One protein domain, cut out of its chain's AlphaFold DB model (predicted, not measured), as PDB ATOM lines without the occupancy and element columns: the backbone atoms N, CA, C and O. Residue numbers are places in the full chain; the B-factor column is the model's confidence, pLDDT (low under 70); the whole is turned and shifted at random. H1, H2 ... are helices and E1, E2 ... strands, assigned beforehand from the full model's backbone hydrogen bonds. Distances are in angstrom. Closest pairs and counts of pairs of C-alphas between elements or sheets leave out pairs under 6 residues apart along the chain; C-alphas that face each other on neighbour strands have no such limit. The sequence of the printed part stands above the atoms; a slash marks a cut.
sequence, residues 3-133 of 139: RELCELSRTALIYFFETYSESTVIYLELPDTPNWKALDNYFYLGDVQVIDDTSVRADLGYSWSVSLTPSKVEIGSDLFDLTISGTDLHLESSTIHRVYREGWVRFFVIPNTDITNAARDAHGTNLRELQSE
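Overview. This is residues 3 to 133 of the 139 residues of an uncharacterized protein of Gordonia alkanivorans NBRC 16433 (UniProt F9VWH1). A strongly twisted sheet of six strands wraps round one long helix, H1; H3 packs on residues 12 to 19 of H1 and H2 on residues 18 to 20. The long strands E4, E5 and E6 bend sharply. The printed part has 131 residues, with H1, E1 to E6, H2 and H3 in that order; the antiparallel sheet runs E1, E6, E5, E4, E3, E2. The class is mixed; the whole is compact, with a radius of gyration of the C-alphas of 13.7 A, spanning 36 by 31 by 24 A.

Arrangement. H1, residues 3 to 20, is on one face of the sheet of E1, residues 27 to 29, E2, 47 to 51, E3, 55 to 61, E4, 64 to 75, E5, 81 to 92, and E6, 97 to 108, making two layers. The closest C-alphas of H1 and E4, Ser 9 and Val 73, are 6.2 A apart. Edge strand E1 is antiparallel to E6, with N 27 and O 108 at 2.8 A. E2 to E6 form a meander, each strand the antiparallel neighbour of the one before, in four hairpins: N 49 and O 57, N 58 and O 66, N 71 and O 85, and N 82 and O 107 are each 2.8 A apart. H2, residues 114 to 123, touches H1 with residues 18 to 20 of H1 alone, closest at C-alphas 123 and 19, 5.0 A, at a steep tilt of 53 degrees, opposite ways. H3, residues 125 to 133, touches H1 with residues 12 to 19 of H1 alone, closest at C-alphas 127 and 15, 5.6 A, at a shallow tilt of 31 degrees, opposite ways; it only grazes the sheet. In H1, H2 and H3 every O i to N i+4 pair is within hydrogen-bond range.

Along the chain. H1 runs 26.0 A from C-alpha 3 at (173.293, 139.077, 129.058). E4 spans 22.2 A, bending by 111 degrees at residue 71; E5 spans 21.0 A and E6 20.9 A. H3 ends with C-alpha 133 at (189.590, 136.735, 130.954).

Size, cuts and confidence. The C-alphas farthest apart, Asp 52 and Asp 114, are 40.9 A apart. The printed part has no cut. The link from E1 to E2, residues 30 to 46, is long; its residues 34 to 41 have pLDDT under 70.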
ATOM      1  N   ARG A   3     173.314 140.477 128.629       90.75
ATOM      2  CA  ARG A   3     173.293 139.077 129.058       90.75
ATOM      3  C   ARG A   3     174.683 138.558 129.412       90.75
ATOM      4  O   ARG A   3     174.831 137.910 130.435       90.75
ATOM      5  N   GLU A   4     175.689 138.873 128.599       93.19
ATOM      6  CA  GLU A   4     177.080 138.467 128.850       93.19
ATOM      7  C   GLU A   4     177.595 139.035 130.175       93.19
ATOM      8  O   GLU A   4     178.134 138.291 130.983       93.19
ATOM      9  N   LEU A   5     177.329 140.315 130.464       94.62
ATOM     10  CA  LEU A   5     177.673 140.928 131.750       94.62
ATOM     11  C   LEU A   5     176.891 140.327 132.925       94.62
ATOM     12  O   LEU A   5     177.445 140.203 134.015       94.62
ATOM     13  N   CYS A   6     175.631 139.930 132.729       96.69
ATOM     14  CA  CYS A   6     174.864 139.226 133.759       96.69
ATOM     15  C   CYS A   6     175.450 137.838 134.060       96.69
ATOM     16  O   CYS A   6     175.607 137.489 135.229       96.69
ATOM     17  N   GLU A   7     175.819 137.069 133.034       96.56
ATOM     18  CA  GLU A   7     176.450 135.753 133.205       96.56
ATOM     19  C   GLU A   7     177.864 135.864 133.787       96.56
ATOM     20  O   GLU A   7     178.247 135.065 134.644       96.56
ATOM     21  N   LEU A   8     178.619 136.894 133.392       96.56
ATOM     22  CA  LEU A   8     179.921 137.209 133.972       96.56
ATOM     23  C   LEU A   8     179.786 137.571 135.454       96.56
ATOM     24  O   LEU A   8     180.495 137.019 136.289       96.56
ATOM     25  N   SER A   9     178.827 138.438 135.796       97.38
ATOM     26  CA  SER A   9     178.521 138.808 137.186       97.38
ATOM     27  C   SER A   9     178.142 137.582 138.013       97.38
ATOM     28  O   SER A   9     178.625 137.407 139.131       97.38
ATOM     29  N   ARG A  10     177.300 136.706 137.452       97.88
ATOM     30  CA  ARG A  10     176.887 135.453 138.083       97.88
ATOM     31  C   ARG A  10     178.072 134.531 138.345       97.88
ATOM     32  O   ARG A  10     178.230 134.060 139.467       97.88
ATOM     33  N   THR A  11     178.908 134.309 137.338       98.00
ATOM     34  CA  THR A  11     180.106 133.466 137.450       98.00
ATOM     35  C   THR A  11     181.088 134.035 138.471       98.00
ATOM     36  O   THR A  11     181.556 133.305 139.341       98.00
ATOM     37  N   ALA A  12     181.336 135.347 138.432       98.06
ATOM     38  CA  ALA A  12     182.231 136.020 139.365       98.06
ATOM     39  C   ALA A  12     181.752 135.899 140.817       98.06
ATOM     40  O   ALA A  12     182.549 135.575 141.695       98.06
ATOM     41  N   LEU A  13     180.451 136.090 141.071       98.06
ATOM     42  CA  LEU A  13     179.858 135.891 142.395       98.06
ATOM     43  C   LEU A  13     180.056 134.459 142.889       98.06
ATOM     44  O   LEU A  13     180.518 134.268 144.012       98.06
ATOM     45  N   ILE A  14     179.746 133.466 142.054       97.88
ATOM     46  CA  ILE A  14     179.895 132.051 142.413       97.88
ATOM     47  C   ILE A  14     181.352 131.752 142.771       97.88
ATOM     48  O   ILE A  14     181.621 131.313 143.886       97.88
ATOM     49  N   TYR A  15     182.302 132.073 141.889       98.12
ATOM     50  CA  TYR A  15     183.717 131.773 142.125       98.12
ATOM     51  C   TYR A  15     184.290 132.520 143.329       98.12
ATOM     52  O   TYR A  15     185.078 131.950 144.085       98.12
ATOM     53  N   PHE A  16     183.887 133.773 143.553       97.69
ATOM     54  CA  PHE A  16     184.343 134.532 144.714       97.69
ATOM     55  C   PHE A  16     183.842 133.910 146.025       97.69
ATOM     56  O   PHE A  16     184.625 133.700 146.953       97.69
ATOM     57  N   PHE A  17     182.555 133.560 146.102       96.12
ATOM     58  CA  PHE A  17     181.994 132.939 147.301       96.12
ATOM     59  C   PHE A  17     182.507 131.512 147.517       96.12
ATOM     60  O   PHE A  17     182.814 131.166 148.654       96.12
ATOM     61  N   GLU A  18     182.678 130.703 146.473       95.50
ATOM     62  CA  GLU A  18     183.302 129.374 146.583       95.50
ATOM     63  C   GLU A  18     184.750 129.460 147.085       95.50
ATOM     64  O   GLU A  18     185.176 128.628 147.880       95.50
ATOM     65  N   THR A  19     185.492 130.502 146.690       96.56
ATOM     66  CA  THR A  19     186.880 130.697 147.136       96.56
ATOM     67  C   THR A  19     186.969 130.968 148.641       96.56
ATOM     68  O   THR A  19     187.910 130.511 149.290       96.56
ATOM     69  N   TYR A  20     186.019 131.715 149.213       95.25
ATOM     70  CA  TYR A  20     186.184 132.293 150.552       95.25
ATOM     71  C   TYR A  20     185.169 131.845 151.611       95.25
ATOM     72  O   TYR A  20     185.509 131.850 152.796       95.25
ATOM     73  N   SER A  21     183.950 131.453 151.230       88.81
ATOM     74  CA  SER A  21     182.824 131.295 152.171       88.81
ATOM     75  C   SER A  21     183.004 130.190 153.216       88.81
ATOM     76  O   SER A  21     182.433 130.285 154.300       88.81
ATOM     77  N   GLU A  22     183.823 129.171 152.942       88.00
ATOM     78  CA  GLU A  22     184.116 128.109 153.917       88.00
ATOM     79  C   GLU A  22     185.145 128.528 154.977       88.00
ATOM     80  O   GLU A  22     185.214 127.932 156.051       88.00
ATOM     81  N   SER A  23     185.962 129.542 154.680       85.06
ATOM     82  CA  SER A  23     187.142 129.885 155.483       85.06
ATOM     83  C   SER A  23     187.019 131.221 156.207       85.06
ATOM     84  O   SER A  23     187.601 131.392 157.274       85.06
ATOM     85  N   THR A  24     186.292 132.188 155.649       88.38
ATOM     86  CA  THR A  24     186.264 133.560 156.168       88.38
ATOM     87  C   THR A  24     184.919 134.242 155.930       88.38
ATOM     88  O   THR A  24     184.107 133.808 155.116       88.38
ATOM     89  N   VAL A  25     184.705 135.355 156.628       88.69
ATOM     90  CA  VAL A  25     183.559 136.238 156.402       88.69
ATOM     91  C   VAL A  25     183.781 137.048 155.130       88.69
ATOM     92  O   VAL A  25     184.832 137.671 154.961       88.69
ATOM     93  N   ILE A  26     182.767 137.055 154.269       91.25
ATOM     94  CA  ILE A  26     182.675 137.951 153.117       91.25
ATOM     95  C   ILE A  26     181.875 139.174 153.547       91.25
ATOM     96  O   ILE A  26     180.735 139.060 153.992       91.25
ATOM     97  N   TYR A  27     182.488 140.340 153.411       90.56
ATOM     98  CA  TYR A  27     181.907 141.637 153.708       90.56
ATOM     99  C   TYR A  27     181.297 142.243 152.448       90.56
ATOM    100  O   TYR A  27     181.725 141.948 151.330       90.56
ATOM    101  N   LEU A  28     180.321 143.127 152.647       90.75
ATOM    102  CA  LEU A  28     179.672 143.881 151.580       90.75
ATOM    103  C   LEU A  28     179.843 145.383 151.814       90.75
ATOM    104  O   LEU A  28     179.559 145.895 152.904       90.75
ATOM    105  N   GLU A  29     180.263 146.079 150.765       90.88
ATOM    106  CA  GLU A  29     180.409 147.529 150.706       90.88
ATOM    107  C   GLU A  29     179.506 148.113 149.605       90.88
ATOM    108  O   GLU A  29     179.342 147.533 148.528       90.88
ATOM    109  N   LEU A  30     178.900 149.263 149.908       90.19
ATOM    110  CA  LEU A  30     178.024 150.044 149.032       90.19
ATOM    111  C   LEU A  30     178.582 151.466 148.857       90.19
ATOM    112  O   LEU A  30     179.378 151.915 149.691       90.19
ATOM    113  N   PRO A  31     178.092 152.241 147.870       89.00
ATOM    114  CA  PRO A  31     178.639 153.560 147.550       89.00
ATOM    115  C   PRO A  31     178.568 154.579 148.699       89.00
ATOM    116  O   PRO A  31     179.355 155.521 148.740       89.00
ATOM    117  N   ASP A  32     177.628 154.413 149.632       84.19
ATOM    118  CA  ASP A  32     177.412 155.299 150.783       84.19
ATOM    119  C   ASP A  32     177.919 154.717 152.119       84.19
ATOM    120  O   ASP A  32     177.750 155.342 153.172       84.19
ATOM    121  N   THR A  33     178.557 153.541 152.104       74.12
ATOM    122  CA  THR A  33     179.114 152.882 153.298       74.12
ATOM    123  C   THR A  33     180.599 152.567 153.125       74.12
ATOM    124  O   THR A  33     180.952 151.396 153.014       74.12
ATOM    125  N   PRO A  34     181.494 153.569 153.135       59.06
ATOM    126  CA  PRO A  34     182.920 153.310 152.981       59.06
ATOM    127  C   PRO A  34     183.476 152.487 154.156       59.06
ATOM    128  O   PRO A  34     183.176 152.817 155.305       59.06
ATOM    129  N   ASN A  35     184.286 151.467 153.841       53.91
ATOM    130  CA  ASN A  35     185.222 150.584 154.579       53.91
ATOM    131  C   ASN A  35     185.074 150.305 156.096       53.91
ATOM    132  O   ASN A  35     185.458 149.236 156.555       53.91
ATOM    133  N   TRP A  36     184.558 151.221 156.913       46.84
ATOM    134  CA  TRP A  36     184.412 151.088 158.370       46.84
ATOM    135  C   TRP A  36     182.962 150.845 158.823       46.84
ATOM    136  O   TRP A  36     182.720 150.628 160.009       46.84
ATOM    137  N   LYS A  37     181.999 150.886 157.888       52.25
ATOM    138  CA  LYS A  37     180.592 150.490 158.097       52.25
ATOM    139  C   LYS A  37     180.124 149.440 157.087       52.25
ATOM    140  O   LYS A  37     178.955 149.463 156.693       52.25
ATOM    141  N   ALA A  38     181.028 148.565 156.643       58.34
ATOM    142  CA  ALA A  38     180.612 147.370 155.923       58.34
ATOM    143  C   ALA A  38     179.507 146.678 156.733       58.34
ATOM    144  O   ALA A  38     179.522 146.705 157.970       58.34
ATOM    145  N   LEU A  39     178.500 146.143 156.049       62.00
ATOM    146  CA  LEU A  39     177.441 145.429 156.746       62.00
ATOM    147  C   LEU A  39     178.067 144.176 157.352       62.00
ATOM    148  O   LEU A  39     178.436 143.261 156.624       62.00
ATOM    149  N   ASP A  40     178.208 144.182 158.677       59.47
ATOM    150  CA  ASP A  40     178.852 143.137 159.480       59.47
ATOM    151  C   ASP A  40     177.908 141.927 159.618       59.47
ATOM    152  O   ASP A  40     177.483 141.531 160.702       59.47
ATOM    153  N   ASN A  41     177.470 141.409 158.470       63.72
ATOM    154  CA  ASN A  41     176.619 140.240 158.351       63.72
ATOM    155  C   ASN A  41     177.414 139.112 157.710       63.72
ATOM    156  O   ASN A  41     178.209 139.312 156.795       63.72
ATOM    157  N   TYR A  42     177.135 137.899 158.171       70.50
ATOM    158  CA  TYR A  42     177.643 136.684 157.559       70.50
ATOM    159  C   TYR A  42     176.832 136.404 156.294       70.50
ATOM    160  O   TYR A  42     175.779 135.769 156.354       70.50
ATOM    161  N   PHE A  43     177.295 136.932 155.162       81.69
ATOM    162  CA  PHE A  43     176.675 136.661 153.872       81.69
ATOM    163  C   PHE A  43     177.049 135.265 153.375       81.69
ATOM    164  O   PHE A  43     178.200 134.838 153.466       81.69
ATOM    165  N   TYR A  44     176.064 134.574 152.818       85.88
ATOM    166  CA  TYR A  44     176.227 133.293 152.144       85.88
ATOM    167  C   TYR A  44     175.524 133.372 150.798       85.88
ATOM    168  O   TYR A  44     174.369 133.780 150.742       85.88
ATOM    169  N   LEU A  45     176.193 132.972 149.721       91.88
ATOM    170  CA  LEU A  45     175.571 132.977 148.405       91.88
ATOM    171  C   LEU A  45     174.638 131.773 148.270       91.88
ATOM    172  O   LEU A  45     175.098 130.643 148.125       91.88
ATOM    173  N   GLY A  46     173.330 132.020 148.340       91.38
ATOM    174  CA  GLY A  46     172.311 130.985 148.182       91.38
ATOM    175  C   GLY A  46     172.051 130.642 146.720       91.38
ATOM    176  O   GLY A  46     172.127 129.482 146.325       91.38
ATOM    177  N   ASP A  47     171.740 131.658 145.918       94.75
ATOM    178  CA  ASP A  47     171.463 131.523 144.490       94.75
ATOM    179  C   ASP A  47     171.805 132.825 143.760       94.75
ATOM    180  O   ASP A  47     171.763 133.912 144.344       94.75
ATOM    181  N   VAL A  48     172.115 132.713 142.468       96.81
ATOM    182  CA  VAL A  48     172.320 133.860 141.583       96.81
ATOM    183  C   VAL A  48     171.517 133.674 140.308       96.81
ATOM    184  O   VAL A  48     171.778 132.772 139.505       96.81
ATOM    185  N   GLN A  49     170.563 134.578 140.107       96.81
ATOM    186  CA  GLN A  49     169.601 134.551 139.016       96.81
ATOM    187  C   GLN A  49     169.879 135.683 138.035       96.81
ATOM    188  O   GLN A  49     170.046 136.835 138.433       96.81
ATOM    189  N   VAL A  50     169.861 135.355 136.745       95.94
ATOM    190  CA  VAL A  50     169.765 136.344 135.670       95.94
ATOM    191  C   VAL A  50     168.284 136.567 135.374       95.94
ATOM    192  O   VAL A  50     167.564 135.621 135.053       95.94
ATOM    193  N   ILE A  51     167.824 137.807 135.510       93.56
ATOM    194  CA  ILE A  51     166.429 138.212 135.322       93.56
ATOM    195  C   ILE A  51     166.329 138.984 134.007       93.56
ATOM    196  O   ILE A  51     167.047 139.966 133.788       93.56
ATOM    197  N   ASP A  52     165.441 138.514 133.129       89.25
ATOM    198  CA  ASP A  52     165.117 139.127 131.835       89.25
ATOM    199  C   ASP A  52     166.351 139.489 130.982       89.25
ATOM    200  O   ASP A  52     166.359 140.507 130.288       89.25
ATOM    201  N   ASP A  53     167.422 138.687 131.060       90.12
ATOM    202  CA  ASP A  53     168.705 138.878 130.357       90.12
ATOM    203  C   ASP A  53     169.378 140.254 130.591       90.12
ATOM    204  O   ASP A  53     170.249 140.677 129.817       90.12
ATOM    205  N   THR A  54     168.963 140.982 131.632       93.88
ATOM    206  CA  THR A  54     169.356 142.384 131.845       93.88
ATOM    207  C   THR A  54     169.790 142.717 133.255       93.88
ATOM    208  O   THR A  54     170.573 143.650 133.413       93.88
ATOM    209  N   SER A  55     169.339 141.968 134.254       95.38
ATOM    210  CA  SER A  55     169.727 142.186 135.643       95.38
ATOM    211  C   SER A  55     170.157 140.887 136.304       95.38
ATOM    212  O   SER A  55     169.779 139.792 135.886       95.38
ATOM    213  N   VAL A  56     170.974 141.016 137.343       97.19
ATOM    214  CA  VAL A  56     171.384 139.912 138.203       97.19
ATOM    215  C   VAL A  56     170.793 140.126 139.587       97.19
ATOM    216  O   VAL A  56     170.768 141.250 140.087       97.19
ATOM    217  N   ARG A  57     170.330 139.047 140.216       97.31
ATOM    218  CA  ARG A  57     169.944 139.014 141.625       97.31
ATOM    219  C   ARG A  57     170.721 137.916 142.331       97.31
ATOM    220  O   ARG A  57     170.662 136.768 141.907       97.31
ATOM    221  N   ALA A  58     171.391 138.266 143.418       97.38
ATOM    222  CA  ALA A  58     172.057 137.331 144.309       97.38
ATOM    223  C   ALA A  58     171.321 137.271 145.652       97.38
ATOM    224  O   ALA A  58     171.086 138.303 146.289       97.38
ATOM    225  N   ASP A  59     170.954 136.064 146.072       96.12
ATOM    226  CA  ASP A  59     170.515 135.773 147.437       96.12
ATOM    227  C   ASP A  59     171.757 135.624 148.320       96.12
ATOM    228  O   ASP A  59     172.621 134.789 148.052       96.12
ATOM    229  N   LEU A  60     171.852 136.463 149.350       93.38
ATOM    230  CA  LEU A  60     172.985 136.530 150.271       93.38
ATOM    231  C   LEU A  60     172.674 135.869 151.629       93.38
ATOM    232  O   LEU A  60     173.431 136.039 152.593       93.38
ATOM    233  N   GLY A  61     171.573 135.114 151.712       89.44
ATOM    234  CA  GLY A  61     171.137 134.409 152.908       89.44
ATOM    235  C   GLY A  61     170.520 135.338 153.955       89.44
ATOM    236  O   GLY A  61     170.577 136.559 153.861       89.44
ATOM    237  N   TYR A  62     169.886 134.764 154.982       84.44
ATOM    238  CA  TYR A  62     169.283 135.527 156.094       84.44
ATOM    239  C   TYR A  62     168.350 136.669 155.644       84.44
ATOM    240  O   TYR A  62     168.319 137.744 156.245       84.44
ATOM    241  N   SER A  63     167.585 136.420 154.577       88.31
ATOM    242  CA  SER A  63     166.700 137.391 153.918       88.31
ATOM    243  C   SER A  63     167.406 138.553 153.217       88.31
ATOM    244  O   SER A  63     166.710 139.465 152.784       88.31
ATOM    245  N   TRP A  64     168.734 138.538 153.090       92.00
ATOM    246  CA  TRP A  64     169.472 139.517 152.306       92.00
ATOM    247  C   TRP A  64     169.473 139.154 150.828       92.00
ATOM    248  O   TRP A  64     169.735 138.015 150.458       92.00
ATOM    249  N   SER A  65     169.259 140.141 149.967       95.06
ATOM    250  CA  SER A  65     169.534 139.994 148.542       95.06
ATOM    251  C   SER A  65     170.052 141.288 147.950       95.06
ATOM    252  O   SER A  65     169.647 142.371 148.375       95.06
ATOM    253  N   VAL A  66     170.915 141.166 146.949       95.69
ATOM    254  CA  VAL A  66     171.331 142.286 146.110       95.69
ATOM    255  C   VAL A  66     170.870 142.041 144.682       95.69
ATOM    256  O   VAL A  66     170.913 140.911 144.199       95.69
ATOM    257  N   SER A  67     170.430 143.083 143.993       97.12
ATOM    258  CA  SER A  67     170.181 143.024 142.558       97.12
ATOM    259  C   SER A  67     170.650 144.286 141.868       97.12
ATOM    260  O   SER A  67     170.555 145.360 142.451       97.12
ATOM    261  N   LEU A  68     171.126 144.164 140.634       97.25
ATOM    262  CA  LEU A  68     171.473 145.304 139.793       97.25
ATOM    263  C   LEU A  68     171.438 144.940 138.309       97.25
ATOM    264  O   LEU A  68     171.516 143.768 137.940       97.25
ATOM    265  N   THR A  69     171.382 145.960 137.463       97.56
ATOM    266  CA  THR A  69     171.681 145.875 136.030       97.56
ATOM    267  C   THR A  69     173.184 146.120 135.861       97.56
ATOM    268  O   THR A  69     173.610 147.274 135.953       97.56
ATOM    269  N   PRO A  70     174.017 145.078 135.674       97.12
ATOM    270  CA  PRO A  70     175.466 145.242 135.659       97.12
ATOM    271  C   PRO A  70     175.922 146.027 134.427       97.12
ATOM    272  O   PRO A  70     175.353 145.898 133.346       97.12
ATOM    273  N   SER A  71     176.970 146.828 134.598       96.31
ATOM    274  CA  SER A  71     177.684 147.536 133.532       96.31
ATOM    275  C   SER A  71     179.182 147.227 133.523       96.31
ATOM    276  O   SER A  71     179.832 147.450 132.505       96.31
ATOM    277  N   LYS A  72     179.738 146.752 134.646       96.50
ATOM    278  CA  LYS A  72     181.142 146.343 134.773       96.50
ATOM    279  C   LYS A  72     181.304 145.318 135.898       96.50
ATOM    280  O   LYS A  72     180.648 145.445 136.931       96.50
ATOM    281  N   VAL A  73     182.197 144.352 135.704       97.19
ATOM    282  CA  VAL A  73     182.636 143.387 136.721       97.19
ATOM    283  C   VAL A  73     184.147 143.514 136.864       97.19
ATOM    284  O   VAL A  73     184.853 143.508 135.863       97.19
ATOM    285  N   GLU A  74     184.639 143.635 138.092       97.62
ATOM    286  CA  GLU A  74     186.062 143.792 138.397       97.62
ATOM    287  C   GLU A  74     186.449 142.850 139.533       97.62
ATOM    288  O   GLU A  74     185.793 142.820 140.573       97.62
ATOM    289  N   ILE A  75     187.534 142.100 139.354       97.94
ATOM    290  CA  ILE A  75     188.151 141.301 140.415       97.94
ATOM    291  C   ILE A  75     189.470 141.978 140.779       97.94
ATOM    292  O   ILE A  75     190.306 142.202 139.900       97.94
ATOM    293  N   GLY A  76     189.664 142.300 142.059       96.06
ATOM    294  CA  GLY A  76     190.877 142.942 142.564       96.06
ATOM    295  C   GLY A  76     192.131 142.124 142.247       96.06
ATOM    296  O   GLY A  76     192.100 140.895 142.271       96.06
ATOM    297  N   SER A  77     193.254 142.779 141.939       94.50
ATOM    298  CA  SER A  77     194.500 142.116 141.494       94.50
ATOM    299  C   SER A  77     195.100 141.139 142.512       94.50
ATOM    300  O   SER A  77     195.864 140.247 142.148       94.50
ATOM    301  N   ASP A  78     194.744 141.283 143.785       95.31
ATOM    302  CA  ASP A  78     195.108 140.384 144.880       95.31
ATOM    303  C   ASP A  78     194.061 139.283 145.150       95.31
ATOM    304  O   ASP A  78     194.281 138.421 146.006       95.31
ATOM    305  N   LEU A  79     192.972 139.281 144.371       97.25
ATOM    306  CA  LEU A  79     191.803 138.402 144.428       97.25
ATOM    307  C   LEU A  79     190.969 138.532 145.709       97.25
ATOM    308  O   LEU A  79     190.116 137.678 145.954       97.25
ATOM    309  N   PHE A  80     191.190 139.555 146.539       96.81
ATOM    310  CA  PHE A  80     190.477 139.703 147.815       96.81
ATOM    311  C   PHE A  80     189.161 140.463 147.712       96.81
ATOM    312  O   PHE A  80     188.415 140.520 148.695       96.81
ATOM    313  N   ASP A  81     188.849 141.003 146.538       96.12
ATOM    314  CA  ASP A  81     187.582 141.662 146.296       96.12
ATOM    315  C   ASP A  81     187.032 141.469 144.883       96.12
ATOM    316  O   ASP A  81     187.764 141.255 143.917       96.12
ATOM    317  N   LEU A  82     185.708 141.551 144.808       97.75
ATOM    318  CA  LEU A  82     184.892 141.533 143.606       97.75
ATOM    319  C   LEU A  82     183.984 142.760 143.641       97.75
ATOM    320  O   LEU A  82     183.180 142.905 144.562       97.75
ATOM    321  N   THR A  83     184.066 143.610 142.624       97.44
ATOM    322  CA  THR A  83     183.195 144.775 142.453       97.44
ATOM    323  C   THR A  83     182.310 144.593 141.229       97.44
ATOM    324  O   THR A  83     182.788 144.280 140.141       97.44
ATOM    325  N   ILE A  84     181.007 144.819 141.392       97.69
ATOM    326  CA  ILE A  84     180.046 144.846 140.289       97.69
ATOM    327  C   ILE A  84     179.419 146.237 140.258       97.69
ATOM    328  O   ILE A  84     178.710 146.631 141.186       97.69
ATOM    329  N   SER A  85     179.703 146.984 139.196       97.44
ATOM    330  CA  SER A  85     179.128 148.308 138.948       97.44
ATOM    331  C   SER A  85     177.912 148.194 138.038       97.44
ATOM    332  O   SER A  85     177.852 147.299 137.195       97.44
ATOM    333  N   GLY A  86     176.955 149.109 138.178       96.44
ATOM    334  CA  GLY A  86     175.770 149.122 137.332       96.44
ATOM    335  C   GLY A  86     174.720 150.152 137.720       96.44
ATOM    336  O   GLY A  86     174.985 151.116 138.445       96.44
ATOM    337  N   THR A  87     173.509 149.928 137.220       96.56
ATOM    338  CA  THR A  87     172.323 150.735 137.522       96.56
ATOM    339  C   THR A  87     171.283 149.929 138.280       96.56
ATOM    340  O   THR A  87     171.340 148.699 138.316       96.56
ATOM    341  N   ASP A  88     170.322 150.638 138.872       95.69
ATOM    342  CA  ASP A  88     169.190 150.043 139.588       95.69
ATOM    343  C   ASP A  88     169.669 149.021 140.631       95.69
ATOM    344  O   ASP A  88     169.221 147.878 140.678       95.69
ATOM    345  N   LEU A  89     170.654 149.428 141.436       96.12
ATOM    346  CA  LEU A  89     171.198 148.611 142.510       96.12
ATOM    347  C   LEU A  89     170.232 148.647 143.693       96.12
ATOM    348  O   LEU A  89     170.030 149.697 144.306       96.12
ATOM    349  N   HIS A  90     169.692 147.489 144.046       95.62
ATOM    350  CA  HIS A  90     168.875 147.274 145.229       95.62
ATOM    351  C   HIS A  90     169.621 146.367 146.200       95.62
ATOM    352  O   HIS A  90     170.070 145.287 145.823       95.62
ATOM    353  N   LEU A  91     169.718 146.785 147.459       93.38
ATOM    354  CA  LEU A  91     170.086 145.914 148.566       93.38
ATOM    355  C   LEU A  91     168.896 145.810 149.512       93.38
ATOM    356  O   LEU A  91     168.440 146.812 150.072       93.38
ATOM    357  N   GLU A  92     168.417 144.592 149.702       92.81
ATOM    358  CA  GLU A  92     167.201 144.303 150.446       92.81
ATOM    359  C   GLU A  92     167.488 143.344 151.594       92.81
ATOM    360  O   GLU A  92     168.283 142.417 151.461       92.81
ATOM    361  N   SER A  93     166.811 143.564 152.713       89.00
ATOM    362  CA  SER A  93     166.644 142.623 153.811       89.00
ATOM    363  C   SER A  93     165.228 142.743 154.373       89.00
ATOM    364  O   SER A  93     164.435 143.576 153.935       89.00
ATOM    365  N   SER A  94     164.898 141.962 155.401       85.19
ATOM    366  CA  SER A  94     163.607 142.078 156.098       85.19
ATOM    367  C   SER A  94     163.351 143.459 156.724       85.19
ATOM    368  O   SER A  94     162.205 143.792 157.021       85.19
ATOM    369  N   THR A  95     164.399 144.259 156.947       83.12
ATOM    370  CA  THR A  95     164.318 145.563 157.633       83.12
ATOM    371  C   THR A  95     165.026 146.699 156.898       83.12
ATOM    372  O   THR A  95     164.880 147.858 157.287       83.12
ATOM    373  N   ILE A  96     165.792 146.393 155.850       84.75
ATOM    374  CA  ILE A  96     166.601 147.357 155.106       84.75
ATOM    375  C   ILE A  96     166.220 147.281 153.633       84.75
ATOM    376  O   ILE A  96     166.136 146.205 153.059       84.75
ATOM    377  N   HIS A  97     166.030 148.438 153.013       90.38
ATOM    378  CA  HIS A  97     165.897 148.559 151.570       90.38
ATOM    379  C   HIS A  97     166.688 149.787 151.133       90.38
ATOM    380  O   HIS A  97     166.364 150.912 151.520       90.38
ATOM    381  N   ARG A  98     167.769 149.564 150.390       90.62
ATOM    382  CA  ARG A  98     168.621 150.617 149.834       90.62
ATOM    383  C   ARG A  98     168.573 150.542 148.323       90.62
ATOM    384  O   ARG A  98     168.638 149.449 147.771       90.62
ATOM    385  N   VAL A  99     168.476 151.702 147.685       93.25
ATOM    386  CA  VAL A  99     168.352 151.820 146.232       93.25
ATOM    387  C   VAL A  99     169.330 152.863 145.726       93.25
ATOM    388  O   VAL A  99     169.366 153.983 146.242       93.25
ATOM    389  N   TYR A 100     170.078 152.509 144.689       93.25
ATOM    390  CA  TYR A 100     171.003 153.397 143.999       93.25
ATOM    391  C   TYR A 100     170.695 153.344 142.508       93.25
ATOM    392  O   TYR A 100     170.686 152.278 141.899       93.25
ATOM    393  N   ARG A 101     170.442 154.511 141.910       92.69
ATOM    394  CA  ARG A 101     170.176 154.606 140.468       92.69
ATOM    395  C   ARG A 101     171.394 154.192 139.643       92.69
ATOM    396  O   ARG A 101     171.250 153.484 138.659       92.69
ATOM    397  N   GLU A 102     172.567 154.635 140.075       93.62
ATOM    398  CA  GLU A 102     173.887 154.243 139.587       93.62
ATOM    399  C   GLU A 102     174.739 153.948 140.817       93.62
ATOM    400  O   GLU A 102     174.671 154.681 141.812       93.62
ATOM    401  N   GLY A 103     175.511 152.871 140.780       92.56
ATOM    402  CA  GLY A 103     176.312 152.470 141.922       92.56
ATOM    403  C   GLY A 103     177.143 151.231 141.658       92.56
ATOM    404  O   GLY A 103     177.266 150.749 140.535       92.56
ATOM    405  N   TRP A 104     177.716 150.724 142.736       95.12
ATOM    406  CA  TRP A 104     178.510 149.511 142.746       95.12
ATOM    407  C   TRP A 104     178.246 148.751 144.035       95.12
ATOM    408  O   TRP A 104     177.901 149.340 145.059       95.12
ATOM    409  N   VAL A 105     178.410 147.439 143.977       94.81
ATOM    410  CA  VAL A 105     178.487 146.581 145.153       94.81
ATOM    411  C   VAL A 105     179.847 145.907 145.146       94.81
ATOM    412  O   VAL A 105     180.267 145.376 144.118       94.81
ATOM    413  N   ARG A 106     180.543 145.951 146.282       95.31
ATOM    414  CA  ARG A 106     181.825 145.270 146.453       95.31
ATOM    415  C   ARG A 106     181.702 144.202 147.519       95.31
ATOM    416  O   ARG A 106     181.303 144.483 148.647       95.31
ATOM    417  N   PHE A 107     182.072 142.990 147.145       94.62
ATOM    418  CA  PHE A 107     182.276 141.869 148.044       94.62
ATOM    419  C   PHE A 107     183.762 141.770 148.331       94.62
ATOM    420  O   PHE A 107     184.563 141.808 147.402       94.62
ATOM    421  N   PHE A 108     184.144 141.663 149.597       94.06
ATOM    422  CA  PHE A 108     185.555 141.574 149.953       94.06
ATOM    423  C   PHE A 108     185.781 140.718 151.192       94.06
ATOM    424  O   PHE A 108     184.887 140.520 152.011       94.06
ATOM    425  N   VAL A 109     187.003 140.227 151.344       93.19
ATOM    426  CA  VAL A 109     187.487 139.592 152.574       93.19
ATOM    427  C   VAL A 109     188.621 140.427 153.157       93.19
ATOM    428  O   VAL A 109     189.245 141.208 152.443       93.19
ATOM    429  N   ILE A 110     188.922 140.282 154.453       91.56
ATOM    430  CA  ILE A 110     190.078 140.985 155.027       91.56
ATOM    431  C   ILE A 110     191.362 140.445 154.376       91.56
ATOM    432  O   ILE A 110     191.662 139.253 154.517       91.56
ATOM    433  N   PRO A 111     192.132 141.285 153.665       92.62
ATOM    434  CA  PRO A 111     193.294 140.818 152.928       92.62
ATOM    435  C   PRO A 111     194.442 140.480 153.881       92.62
ATOM    436  O   PRO A 111     194.537 141.010 154.990       92.62
ATOM    437  N   ASN A 112     195.363 139.637 153.411       92.31
ATOM    438  CA  ASN A 112     196.635 139.339 154.080       92.31
ATOM    439  C   ASN A 112     196.513 138.730 155.489       92.31
ATOM    440  O   ASN A 112     197.422 138.882 156.306       92.31
ATOM    441  N   THR A 113     195.421 138.022 155.773       93.88
ATOM    442  CA  THR A 113     195.343 137.150 156.954       93.88
ATOM    443  C   THR A 113     195.777 135.741 156.572       93.88
ATOM    444  O   THR A 113     195.618 135.341 155.419       93.88
ATOM    445  N   ASP A 114     196.286 134.961 157.526       96.44
ATOM    446  CA  ASP A 114     196.692 133.572 157.264       96.44
ATOM    447  C   ASP A 114     195.551 132.753 156.636       96.44
ATOM    448  O   ASP A 114     195.770 131.991 155.697       96.44
ATOM    449  N   ILE A 115     194.320 132.974 157.106       94.25
ATOM    450  CA  ILE A 115     193.116 132.280 156.639       94.25
ATOM    451  C   ILE A 115     192.743 132.710 155.214       94.25
ATOM    452  O   ILE A 115     192.506 131.858 154.359       94.25
ATOM    453  N   THR A 116     192.707 134.016 154.930       94.75
ATOM    454  CA  THR A 116     192.314 134.514 153.600       94.75
ATOM    455  C   THR A 116     193.362 134.223 152.535       94.75
ATOM    456  O   THR A 116     193.003 133.867 151.414       94.75
ATOM    457  N   ASN A 117     194.646 134.271 152.893       96.94
ATOM    458  CA  ASN A 117     195.731 133.833 152.019       96.94
ATOM    459  C   ASN A 117     195.619 132.338 151.695       96.94
ATOM    460  O   ASN A 117     195.686 131.967 150.526       96.94
ATOM    461  N   ALA A 118     195.404 131.489 152.706       96.44
ATOM    462  CA  ALA A 118     195.267 130.050 152.501       96.44
ATOM    463  C   ALA A 118     194.067 129.704 151.606       96.44
ATOM    464  O   ALA A 118     194.207 128.888 150.698       96.44
ATOM    465  N   ALA A 119     192.920 130.358 151.816       96.31
ATOM    466  CA  ALA A 119     191.725 130.171 150.994       96.31
ATOM    467  C   ALA A 119     191.966 130.577 149.529       96.31
ATOM    468  O   ALA A 119     191.710 129.793 148.615       96.31
ATOM    469  N   ARG A 120     192.556 131.760 149.304       96.75
ATOM    470  CA  ARG A 120     192.943 132.231 147.965       96.75
ATOM    471  C   ARG A 120     193.891 131.253 147.272       96.75
ATOM    472  O   ARG A 120     193.709 130.956 146.095       96.75
ATOM    473  N   ASP A 121     194.911 130.771 147.975       96.62
ATOM    474  CA  ASP A 121     195.944 129.919 147.378       96.62
ATOM    475  C   ASP A 121     195.431 128.497 147.093       96.62
ATOM    476  O   ASP A 121     195.856 127.881 146.117       96.62
ATOM    477  N   ALA A 122     194.507 127.984 147.909       95.06
ATOM    478  CA  ALA A 122     193.924 126.656 147.737       95.06
ATOM    479  C   ALA A 122     192.768 126.617 146.721       95.06
ATOM    480  O   ALA A 122     192.603 125.610 146.031       95.06
ATOM    481  N   HIS A 123     191.969 127.688 146.631       95.44
ATOM    482  CA  HIS A 123     190.688 127.683 145.911       95.44
ATOM    483  C   HIS A 123     190.551 128.786 144.850       95.44
ATOM    484  O   HIS A 123     189.628 128.747 144.043       95.44
ATOM    485  N   GLY A 124     191.485 129.737 144.778       95.00
ATOM    486  CA  GLY A 124     191.383 130.911 143.908       95.00
ATOM    487  C   GLY A 124     191.731 130.693 142.432       95.00
ATOM    488  O   GLY A 124     191.823 131.676 141.702       95.00
ATOM    489  N   THR A 125     191.953 129.455 141.969       97.50
ATOM    490  CA  THR A 125     192.323 129.168 140.567       97.50
ATOM    491  C   THR A 125     191.265 129.674 139.587       97.50
ATOM    492  O   THR A 125     191.589 130.485 138.726       97.50
ATOM    493  N   ASN A 126     189.999 129.285 139.772       97.00
ATOM    494  CA  ASN A 126     188.901 129.700 138.890       97.00
ATOM    495  C   ASN A 126     188.699 131.223 138.907       97.00
ATOM    496  O   ASN A 126     188.448 131.840 137.877       97.00
ATOM    497  N   LEU A 127     188.841 131.846 140.083       96.19
ATOM    498  CA  LEU A 127     188.714 133.296 140.235       96.19
ATOM    499  C   LEU A 127     189.849 134.044 139.514       96.19
ATOM    500  O   LEU A 127     189.622 135.106 138.940       96.19
ATOM    501  N   ARG A 128     191.061 133.478 139.511       97.31
ATOM    502  CA  ARG A 128     192.218 134.025 138.797       97.31
ATOM    503  C   ARG A 128     192.086 133.888 137.286       97.31
ATOM    504  O   ARG A 128     192.382 134.842 136.578       97.31
ATOM    505  N   GLU A 129     191.644 132.728 136.806       97.19
ATOM    506  CA  GLU A 129     191.361 132.512 135.381       97.19
ATOM    507  C   GLU A 129     190.313 133.516 134.892       97.19
ATOM    508  O   GLU A 129     190.553 134.229 133.920       97.19
ATOM    509  N   LEU A 130     189.224 133.680 135.651       97.12
ATOM    510  CA  LEU A 130     188.189 134.662 135.340       97.12
ATOM    511  C   LEU A 130     188.719 136.104 135.344       97.12
ATOM    512  O   LEU A 130     188.364 136.890 134.472       97.12
ATOM    513  N   GLN A 131     189.581 136.473 136.297       97.12
ATOM    514  CA  GLN A 131     190.211 137.797 136.309       97.12
ATOM    515  C   GLN A 131     191.039 138.053 135.042       97.12
ATOM    516  O   GLN A 131     190.992 139.160 134.501       97.12
ATOM    517  N   SER A 132     191.808 137.060 134.584       94.69
ATOM    518  CA  SER A 132     192.580 137.172 133.345       94.69
ATOM    519  C   SER A 132     191.665 137.356 132.135       94.69
ATOM    520  O   SER A 132     191.894 138.271 131.356       94.69
ATOM    521  N   GLU A 133     190.577 136.587 132.034       93.69
ATOM    522  CA  GLU A 133     189.590 136.735 130.954       93.69
ATOM    523  C   GLU A 133     188.933 138.122 130.931       93.69
ATOM    524  O   GLU A 133     188.750 138.702 129.861       93.69
TER     525      GLU A 133